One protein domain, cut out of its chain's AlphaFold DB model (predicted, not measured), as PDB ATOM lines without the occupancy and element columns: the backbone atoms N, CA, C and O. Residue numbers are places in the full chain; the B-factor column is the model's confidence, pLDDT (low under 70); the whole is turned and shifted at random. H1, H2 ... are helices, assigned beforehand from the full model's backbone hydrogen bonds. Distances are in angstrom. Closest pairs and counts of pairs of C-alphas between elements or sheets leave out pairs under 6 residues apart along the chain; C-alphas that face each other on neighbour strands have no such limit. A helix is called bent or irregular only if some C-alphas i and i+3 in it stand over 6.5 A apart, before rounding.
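This is residues 27 to 92 of the 104 residues of an uncharacterized protein of Candidatus Yanofskybacteria bacterium RIFCSPLOWO2_01_FULL_44_22 (UniProt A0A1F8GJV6). Two helices, H1 and H4, cross near their middles as an X, with a small pair of helices, H2 and H3, at one end of the long axis and H5 at the other, where part of H5 packs on the first turns of H1. The result is drawn out along one axis, only just a rod, spanning 40 by 20 by 16 A. The printed part has 66 residues with five named helices, in the order H1, H2, H3, H4, H5, and no named strand; its class is all helix. It is only just loose, close to compact, with a radius of gyration of the C-alphas of 13.1 A.

H1 is residues 27 to 43, the longest helix, 24.6 A from its first C-alpha at (-17.991, -42.689, -33.855) to its last at (-24.646, -50.714, -56.091). H2 is residues 45 to 54, 13.8 A long. H3 is residues 56 to 61, 8.7 A long. H4 is residues 63 to 75, 16.8 A long; it is irregular, with C-alphas 65 and 68 standing 7.6 A apart. H5 is residues 79 to 90, 16.4 A long, ending at C-alpha 90 at (-25.277, -51.198, -29.279).

H1 and H4 touch, with the closest C-alphas, those of Ala 37 and Phe 70, 4.8 A apart. Their lines are about perpendicular at 71 degrees, but only just. H1 touches H5 with residues 28 to 33 alone, and H5 touches H1 with residues 85 to 89 alone; the closest C-alphas, those of Tyr 29 and Trp 89, are 6.0 A apart. H1 and H5 run opposite ways at a steep tilt of 43 degrees. H4 and H5 are close but not clearly touching, with the closest C-alphas, those of Lys 75 and Arg 82, 7.3 A apart. H1 and H2 are also close but not clearly touching, with the closest C-alphas, those of Tyr 41 and Phe 47, 6.4 A apart. H2 and H3 touch at Arg 50 and Ala 59, their closest C-alphas, 5.2 A apart, and run opposite ways at a steep tilt of 64 degrees. H1 and H3 are near each other, and H3 and H4 meet only through their link. H2 is apart from H4 and H5, and H3 is apart from H5. Each O i to N i+4 pair is within hydrogen-bond range in H1, H2, H3 and H5; in H4 it is 7 of 9.

The two C-alphas farthest apart, those of Glu 53 and Leu 91, are 41.0 A apart, while the first and last printed C-alphas, Gly 27 and Asn 92, are 12.0 A apart. The printed part has no cut, and the four links between the helices are tight. The mean pLDDT of the printed part is 83.1, and no printed residue is under 70.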
ATOM      1  N   GLY A  27     -19.023 -42.226 -32.928       75.75
ATOM      2  CA  GLY A  27     -17.991 -42.689 -33.855       75.75
ATOM      3  C   GLY A  27     -18.267 -44.095 -34.384       75.75
ATOM      4  O   GLY A  27     -18.203 -44.325 -35.592       75.75
ATOM      5  N   GLY A  28     -18.688 -45.014 -33.508       78.44
ATOM      6  CA  GLY A  28     -19.084 -46.363 -33.918       78.44
ATOM      7  C   GLY A  28     -20.300 -46.376 -34.851       78.44
ATOM      8  O   GLY A  28     -20.341 -47.139 -35.819       78.44
ATOM      9  N   TYR A  29     -21.281 -45.513 -34.597       80.94
ATOM     10  CA  TYR A  29     -22.453 -45.367 -35.458       80.94
ATOM     11  C   TYR A  29     -22.092 -44.764 -36.829       80.94
ATOM     12  O   TYR A  29     -22.502 -45.291 -37.867       80.94
ATOM     13  N   TYR A  30     -21.259 -43.718 -36.854       81.19
ATOM     14  CA  TYR A  30     -20.773 -43.081 -38.083       81.19
ATOM     15  C   TYR A  30     -19.947 -44.038 -38.954       81.19
ATOM     16  O   TYR A  30     -20.137 -44.060 -40.169       81.19
ATOM     17  N   ALA A  31     -19.106 -44.881 -38.349       81.75
ATOM     18  CA  ALA A  31     -18.341 -45.897 -39.072       81.75
ATOM     19  C   ALA A  31     -19.253 -46.902 -39.798       81.75
ATOM     20  O   ALA A  31     -19.030 -47.230 -40.963       81.75
ATOM     21  N   ARG A  32     -20.337 -47.347 -39.150       82.62
ATOM     22  CA  ARG A  32     -21.321 -48.256 -39.764       82.62
ATOM     23  C   ARG A  32     -22.111 -47.581 -40.885       82.62
ATOM     24  O   ARG A  32     -22.336 -48.195 -41.925       82.62
ATOM     25  N   LEU A  33     -22.473 -46.306 -40.720       85.06
ATOM     26  CA  LEU A  33     -23.077 -45.519 -41.801       85.06
ATOM     27  C   LEU A  33     -22.130 -45.336 -42.993       85.06
ATOM     28  O   LEU A  33     -22.592 -45.363 -44.131       85.06
ATOM     29  N   ALA A  34     -20.824 -45.182 -42.761       84.75
ATOM     30  CA  ALA A  34     -19.836 -45.075 -43.834       84.75
ATOM     31  C   ALA A  34     -19.727 -46.379 -44.643       84.75
ATOM     32  O   ALA A  34     -19.708 -46.337 -45.874       84.75
ATOM     33  N   VAL A  35     -19.750 -47.539 -43.975       85.81
ATOM     34  CA  VAL A  35     -19.803 -48.849 -44.650       85.81
ATOM     35  C   VAL A  35     -21.080 -48.987 -45.481       85.81
ATOM     36  O   VAL A  35     -21.014 -49.378 -46.646       85.81
ATOM     37  N   GLN A  36     -22.228 -48.575 -44.934       86.81
ATOM     38  CA  GLN A  36     -23.487 -48.565 -45.680       86.81
ATOM     39  C   GLN A  36     -23.444 -47.617 -46.888       86.81
ATOM     40  O   GLN A  36     -23.959 -47.947 -47.954       86.81
ATOM     41  N   ALA A  37     -22.811 -46.450 -46.754       85.62
ATOM     42  CA  ALA A  37     -22.646 -45.495 -47.846       85.62
ATOM     43  C   ALA A  37     -21.781 -46.066 -48.978       85.62
ATOM     44  O   ALA A  37     -22.149 -45.956 -50.147       85.62
ATOM     45  N   ARG A  38     -20.665 -46.725 -48.641       85.25
ATOM     46  CA  ARG A  38     -19.778 -47.361 -49.625       85.25
ATOM     47  C   ARG A  38     -20.461 -48.528 -50.338       85.25
ATOM     48  O   ARG A  38     -20.288 -48.699 -51.542       85.25
ATOM     49  N   TYR A  39     -21.288 -49.281 -49.620       86.94
ATOM     50  CA  TYR A  39     -22.129 -50.318 -50.210       86.94
ATOM     51  C   TYR A  39     -23.140 -49.744 -51.214       86.94
ATOM     52  O   TYR A  39     -23.190 -50.185 -52.359       86.94
ATOM     53  N   LEU A  40     -23.885 -48.704 -50.822       85.00
ATOM     54  CA  LEU A  40     -24.835 -48.021 -51.710       85.00
ATOM     55  C   LEU A  40     -24.157 -47.411 -52.941       85.00
ATOM     56  O   LEU A  40     -24.762 -47.371 -54.010       85.00
ATOM     57  N   TYR A  41     -22.919 -46.935 -52.796       85.44
ATOM     58  CA  TYR A  41     -22.121 -46.455 -53.919       85.44
ATOM     59  C   TYR A  41     -21.804 -47.582 -54.902       85.44
ATOM     60  O   TYR A  41     -22.118 -47.444 -56.081       85.44
ATOM     61  N   ARG A  42     -21.284 -48.720 -54.426       83.19
ATOM     62  CA  ARG A  42     -20.981 -49.884 -55.280       83.19
ATOM     63  C   ARG A  42     -22.206 -50.431 -56.019       83.19
ATOM     64  O   ARG A  42     -22.068 -50.948 -57.119       83.19
ATOM     65  N   GLN A  43     -23.398 -50.309 -55.436       84.56
ATOM     66  CA  GLN A  43     -24.646 -50.714 -56.091       84.56
ATOM     67  C   GLN A  43     -25.199 -49.685 -57.089       84.56
ATOM     68  O   GLN A  43     -26.098 -50.010 -57.861       84.56
ATOM     69  N   SER A  44     -24.712 -48.443 -57.061       85.19
ATOM     70  CA  SER A  44     -25.242 -47.370 -57.899       85.19
ATOM     71  C   SER A  44     -24.814 -47.502 -59.359       85.19
ATOM     72  O   SER A  44     -23.715 -47.966 -59.662       85.19
ATOM     73  N   ASP A  45     -25.653 -47.012 -60.271       85.12
ATOM     74  CA  ASP A  45     -25.318 -47.010 -61.698       85.12
ATOM     75  C   ASP A  45     -24.133 -46.087 -62.013       85.12
ATOM     76  O   ASP A  45     -23.356 -46.385 -62.910       85.12
ATOM     77  N   LEU A  46     -23.903 -45.049 -61.198       84.19
ATOM     78  CA  LEU A  46     -22.709 -44.201 -61.279       84.19
ATOM     79  C   LEU A  46     -21.415 -45.017 -61.129       84.19
ATOM     80  O   LEU A  46     -20.438 -44.764 -61.827       84.19
ATOM     81  N   PHE A  47     -21.398 -45.991 -60.213       86.50
ATOM     82  CA  PHE A  47     -20.243 -46.870 -60.031       86.50
ATOM     83  C   PHE A  47     -20.075 -47.813 -61.222       86.50
ATOM     84  O   PHE A  47     -18.959 -47.981 -61.697       86.50
ATOM     85  N   LYS A  48     -21.176 -48.373 -61.741       86.00
ATOM     86  CA  LYS A  48     -21.146 -49.230 -62.936       86.00
ATOM     87  C   LYS A  48     -20.616 -48.482 -64.159       86.00
ATOM     88  O   LYS A  48     -19.738 -49.007 -64.831       86.00
ATOM     89  N   MET A  49     -21.088 -47.258 -64.398       84.44
ATOM     90  CA  MET A  49     -20.609 -46.400 -65.488       84.44
ATOM     91  C   MET A  49     -19.109 -46.126 -65.348       84.44
ATOM     92  O   MET A  49     -18.341 -46.400 -66.261       84.44
ATOM     93  N   ARG A  50     -18.663 -45.688 -64.163       84.75
ATOM     94  CA  ARG A  50     -17.240 -45.412 -63.902       84.75
ATOM     95  C   ARG A  50     -16.356 -46.646 -64.035       84.75
ATOM     96  O   ARG A  50     -15.244 -46.537 -64.532       84.75
ATOM     97  N   TRP A  51     -16.839 -47.805 -63.595       85.12
ATOM     98  CA  TRP A  51     -16.130 -49.069 -63.766       85.12
ATOM     99  C   TRP A  51     -15.971 -49.412 -65.246       85.12
ATOM    100  O   TRP A  51     -14.884 -49.783 -65.678       85.12
ATOM    101  N   GLN A  52     -17.059 -49.315 -66.014       83.25
ATOM    102  CA  GLN A  52     -17.080 -49.672 -67.431       83.25
ATOM    103  C   GLN A  52     -16.217 -48.735 -68.283       83.25
ATOM    104  O   GLN A  52     -15.606 -49.193 -69.242       83.25
ATOM    105  N   GLU A  53     -16.151 -47.449 -67.931       82.25
ATOM    106  CA  GLU A  53     -15.413 -46.438 -68.696       82.25
ATOM    107  C   GLU A  53     -13.940 -46.292 -68.282       82.25
ATOM    108  O   GLU A  53     -13.100 -46.005 -69.131       82.25
ATOM    109  N   LEU A  54     -13.620 -46.431 -66.989       81.38
ATOM    110  CA  LEU A  54     -12.348 -45.954 -66.415       81.38
ATOM    111  C   LEU A  54     -11.632 -46.969 -65.509       81.38
ATOM    112  O   LEU A  54     -10.607 -46.617 -64.928       81.38
ATOM    113  N   ASP A  55     -12.132 -48.207 -65.423       83.81
ATOM    114  CA  ASP A  55     -11.601 -49.319 -64.614       83.81
ATOM    115  C   ASP A  55     -11.952 -49.274 -63.103       83.81
ATOM    116  O   ASP A  55     -12.299 -48.237 -62.522       83.81
ATOM    117  N   LEU A  56     -11.875 -50.442 -62.447       82.19
ATOM    118  CA  LEU A  56     -12.187 -50.668 -61.024       82.19
ATOM    119  C   LEU A  56     -11.481 -49.650 -60.122       82.19
ATOM    120  O   LEU A  56     -12.106 -49.045 -59.250       82.19
ATOM    121  N   ASN A  57     -10.172 -49.469 -60.319       81.44
ATOM    122  CA  ASN A  57      -9.343 -48.649 -59.436       81.44
ATOM    123  C   ASN A  57      -9.803 -47.188 -59.429       81.44
ATOM    124  O   ASN A  57      -9.845 -46.540 -58.381       81.44
ATOM    125  N   TYR A  58     -10.205 -46.667 -60.587       79.69
ATOM    126  CA  TYR A  58     -10.734 -45.315 -60.697       79.69
ATOM    127  C   TYR A  58     -12.118 -45.196 -60.043       79.69
ATOM    128  O   TYR A  58     -12.403 -44.243 -59.308       79.69
ATOM    129  N   ALA A  59     -12.982 -46.192 -60.255       78.19
ATOM    130  CA  ALA A  59     -14.310 -46.225 -59.656       78.19
ATOM    131  C   ALA A  59     -14.252 -46.261 -58.118       78.19
ATOM    132  O   ALA A  59     -15.049 -45.589 -57.457       78.19
ATOM    133  N   GLU A  60     -13.297 -46.981 -57.527       78.31
ATOM    134  CA  GLU A  60     -13.114 -47.008 -56.072       78.31
ATOM    135  C   GLU A  60     -12.530 -45.706 -55.516       78.31
ATOM    136  O   GLU A  60     -13.047 -45.188 -54.524       78.31
ATOM    137  N   ASN A  61     -11.523 -45.133 -56.182       82.50
ATOM    138  CA  ASN A  61     -10.868 -43.896 -55.742       82.50
ATOM    139  C   ASN A  61     -11.769 -42.657 -55.849       82.50
ATOM    140  O   ASN A  61     -11.579 -41.672 -55.142       82.50
ATOM    141  N   THR A  62     -12.797 -42.697 -56.695       81.12
ATOM    142  CA  THR A  62     -13.754 -41.591 -56.832       81.12
ATOM    143  C   THR A  62     -14.869 -41.596 -55.786       81.12
ATOM    144  O   THR A  62     -15.695 -40.676 -55.784       81.12
ATOM    145  N   PHE A  63     -14.905 -42.587 -54.882       82.38
ATOM    146  CA  PHE A  63     -15.880 -42.627 -53.791       82.38
ATOM    147  C   PHE A  63     -15.781 -41.396 -52.890       82.38
ATOM    148  O   PHE A  63     -16.815 -40.820 -52.564       82.38
ATOM    149  N   ASP A  64     -14.573 -40.952 -52.540       82.75
ATOM    150  CA  ASP A  64     -14.370 -39.854 -51.584       82.75
ATOM    151  C   ASP A  64     -15.036 -38.549 -52.048       82.75
ATOM    152  O   ASP A  64     -15.653 -37.840 -51.250       82.75
ATOM    153  N   ASN A  65     -15.053 -38.304 -53.361       81.19
ATOM    154  CA  ASN A  65     -15.713 -37.143 -53.970       81.19
ATOM    155  C   ASN A  65     -17.248 -37.192 -53.868       81.19
ATOM    156  O   ASN A  65     -17.908 -36.154 -53.864       81.19
ATOM    157  N   VAL A  66     -17.837 -38.387 -53.784       82.19
ATOM    158  CA  VAL A  66     -19.298 -38.591 -53.700       82.19
ATOM    159  C   VAL A  66     -19.753 -39.113 -52.334       82.19
ATOM    160  O   VAL A  66     -20.954 -39.277 -52.099       82.19
ATOM    161  N   ALA A  67     -18.821 -39.332 -51.403       82.31
ATOM    162  CA  ALA A  67     -19.061 -39.966 -50.114       82.31
ATOM    163  C   ALA A  67     -20.141 -39.233 -49.316       82.31
ATOM    164  O   ALA A  67     -21.041 -39.868 -48.774       82.31
ATOM    165  N   THR A  68     -20.137 -37.896 -49.323       83.75
ATOM    166  CA  THR A  68     -21.148 -37.072 -48.640       83.75
ATOM    167  C   THR A  68     -22.571 -37.364 -49.119       83.75
ATOM    168  O   THR A  68     -23.494 -37.450 -48.304       83.75
ATOM    169  N   HIS A  69     -22.770 -37.543 -50.428       84.56
ATOM    170  CA  HIS A  69     -24.082 -37.849 -51.000       84.56
ATOM    171  C   HIS A  69     -24.570 -39.229 -50.538       84.56
ATOM    172  O   HIS A  69     -25.669 -39.351 -49.993       84.56
ATOM    173  N   PHE A  70     -23.731 -40.259 -50.673       83.19
ATOM    174  CA  PHE A  70     -24.083 -41.619 -50.251       83.19
ATOM    175  C   PHE A  70     -24.218 -41.753 -48.734       83.19
ATOM    176  O   PHE A  70     -25.060 -42.510 -48.256       83.19
ATOM    177  N   PHE A  71     -23.465 -40.965 -47.969       84.69
ATOM    178  CA  PHE A  71     -23.582 -40.885 -46.520       84.69
ATOM    179  C   PHE A  71     -24.926 -40.279 -46.095       84.69
ATOM    180  O   PHE A  71     -25.619 -40.827 -45.234       84.69
ATOM    181  N   ARG A  72     -25.347 -39.181 -46.737       84.62
ATOM    182  CA  ARG A  72     -26.689 -38.612 -46.534       84.62
ATOM    183  C   ARG A  72     -27.775 -39.615 -46.919       84.62
ATOM    184  O   ARG A  72     -28.702 -39.801 -46.135       84.62
ATOM    185  N   LYS A  73     -27.609 -40.318 -48.043       83.38
ATOM    186  CA  LYS A  73     -28.528 -41.370 -48.504       83.38
ATOM    187  C   LYS A  73     -28.629 -42.536 -47.514       83.38
ATOM    188  O   LYS A  73     -29.728 -42.993 -47.222       83.38
ATOM    189  N   ALA A  74     -27.513 -42.983 -46.938       83.12
ATOM    190  CA  ALA A  74     -27.503 -44.000 -45.885       83.12
ATOM    191  C   ALA A  74     -28.238 -43.515 -44.619       83.12
ATOM    192  O   ALA A  74     -29.010 -44.261 -44.016       83.12
ATOM    193  N   LYS A  75     -28.064 -42.240 -44.244       84.06
ATOM    194  CA  LYS A  75     -28.740 -41.618 -43.093       84.06
ATOM    195  C   LYS A  75     -30.250 -41.422 -43.304       84.06
ATOM    196  O   LYS A  75     -31.007 -41.474 -42.330       84.06
ATOM    197  N   SER A  76     -30.689 -41.187 -44.540       83.31
ATOM    198  CA  SER A  76     -32.102 -41.061 -44.924       83.31
ATOM    199  C   SER A  76     -32.724 -42.377 -45.400       83.31
ATOM    200  O   SER A  76     -33.861 -42.376 -45.860       83.31
ATOM    201  N   GLY A  77     -31.986 -43.488 -45.318       78.81
ATOM    202  CA  GLY A  77     -32.451 -44.796 -45.761       78.81
ATOM    203  C   GLY A  77     -33.611 -45.357 -44.924       78.81
ATOM    204  O   GLY A  77     -33.999 -44.778 -43.900       78.81
ATOM    205  N   PRO A  78     -34.149 -46.522 -45.326       83.62
ATOM    206  CA  PRO A  78     -35.274 -47.179 -44.663       83.62
ATOM    207  C   PRO A  78     -35.082 -47.292 -43.146       83.62
ATOM    208  O   PRO A  78     -33.994 -47.625 -42.662       83.62
ATOM    209  N   ALA A  79     -36.146 -47.036 -42.378       82.19
ATOM    210  CA  ALA A  79     -36.094 -47.054 -40.915       82.19
ATOM    211  C   ALA A  79     -35.595 -48.403 -40.358       82.19
ATOM    212  O   ALA A  79     -34.847 -48.417 -39.383       82.19
ATOM    213  N   VAL A  80     -35.932 -49.515 -41.022       83.06
ATOM    214  CA  VAL A  80     -35.492 -50.875 -40.666       83.06
ATOM    215  C   VAL A  80     -33.967 -51.008 -40.724       83.06
ATOM    216  O   VAL A  80     -33.356 -51.461 -39.756       83.06
ATOM    217  N   ILE A  81     -33.333 -50.546 -41.809       82.44
ATOM    218  CA  ILE A  81     -31.870 -50.577 -41.957       82.44
ATOM    219  C   ILE A  81     -31.210 -49.700 -40.888       82.44
ATOM    220  O   ILE A  81     -30.273 -50.139 -40.224       82.44
ATOM    221  N   ARG A  82     -31.722 -48.484 -40.660       84.31
ATOM    222  CA  ARG A  82     -31.161 -47.569 -39.648       84.31
ATOM    223  C   ARG A  82     -31.276 -48.128 -38.233       84.31
ATOM    224  O   ARG A  82     -30.321 -48.040 -37.465       84.31
ATOM    225  N   ARG A  83     -32.409 -48.757 -37.902       83.50
ATOM    226  CA  ARG A  83     -32.601 -49.447 -36.622       83.50
ATOM    227  C   ARG A  83     -31.627 -50.611 -36.476       83.50
ATOM    228  O   ARG A  83     -31.051 -50.765 -35.407       83.50
ATOM    229  N   ARG A  84     -31.401 -51.396 -37.532       84.19
ATOM    230  CA  ARG A  84     -30.448 -52.514 -37.504       84.19
ATOM    231  C   ARG A  84     -29.005 -52.034 -37.326       84.19
ATOM    232  O   ARG A  84     -28.319 -52.554 -36.460       84.19
ATOM    233  N   ILE A  85     -28.596 -50.976 -38.033       84.19
ATOM    234  CA  ILE A  85     -27.293 -50.306 -37.844       84.19
ATOM    235  C   ILE A  85     -27.110 -49.856 -36.390       84.19
ATOM    236  O   ILE A  85     -26.040 -50.034 -35.808       84.19
ATOM    237  N   PHE A  86     -28.151 -49.263 -35.803       83.75
ATOM    238  CA  PHE A  86     -28.127 -48.799 -34.420       83.75
ATOM    239  C   PHE A  86     -28.043 -49.959 -33.417       83.75
ATOM    240  O   PHE A  86     -27.253 -49.899 -32.480       83.75
ATOM    241  N   MET A  87     -28.797 -51.038 -33.637       82.19
ATOM    242  CA  MET A  87     -28.756 -52.232 -32.786       82.19
ATOM    243  C   MET A  87     -27.410 -52.951 -32.869       82.19
ATOM    244  O   MET A  87     -26.838 -53.283 -31.837       82.19
ATOM    245  N   ASP A  88     -26.851 -53.119 -34.066       83.88
ATOM    246  CA  ASP A  88     -25.520 -53.706 -34.246       83.88
ATOM    247  C   ASP A  88     -24.419 -52.822 -33.635       83.88
ATOM    248  O   ASP A  88     -23.381 -53.330 -33.213       83.88
ATOM    249  N   TRP A  89     -24.639 -51.507 -33.537       82.06
ATOM    250  CA  TRP A  89     -23.759 -50.615 -32.782       82.06
ATOM    251  C   TRP A  89     -23.857 -50.824 -31.269       82.06
ATOM    252  O   TRP A  89     -22.817 -50.993 -30.635       82.06
ATOM    253  N   ILE A  90     -25.068 -50.893 -30.705       82.88
ATOM    254  CA  ILE A  90     -25.277 -51.198 -29.279       82.88
ATOM    255  C   ILE A  90     -24.679 -52.561 -28.915       82.88
ATOM    256  O   ILE A  90     -24.028 -52.701 -27.884       82.88
ATOM    257  N   LEU A  91     -24.859 -53.560 -29.781       85.44
ATOM    258  CA  LEU A  91     -24.360 -54.924 -29.593       85.44
ATOM    259  C   LEU A  91     -22.873 -55.086 -29.955       85.44
ATOM    260  O   LEU A  91     -22.373 -56.207 -29.982       85.44
ATOM    261  N   ASN A  92     -22.176 -53.988 -30.266       80.25
ATOM    262  CA  ASN A  92     -20.766 -53.947 -30.655       80.25
ATOM    263  C   ASN A  92     -20.380 -54.935 -31.779       80.25
ATOM    264  O   ASN A  92     -19.263 -55.446 -31.833       80.25
TER     265      ASN A  92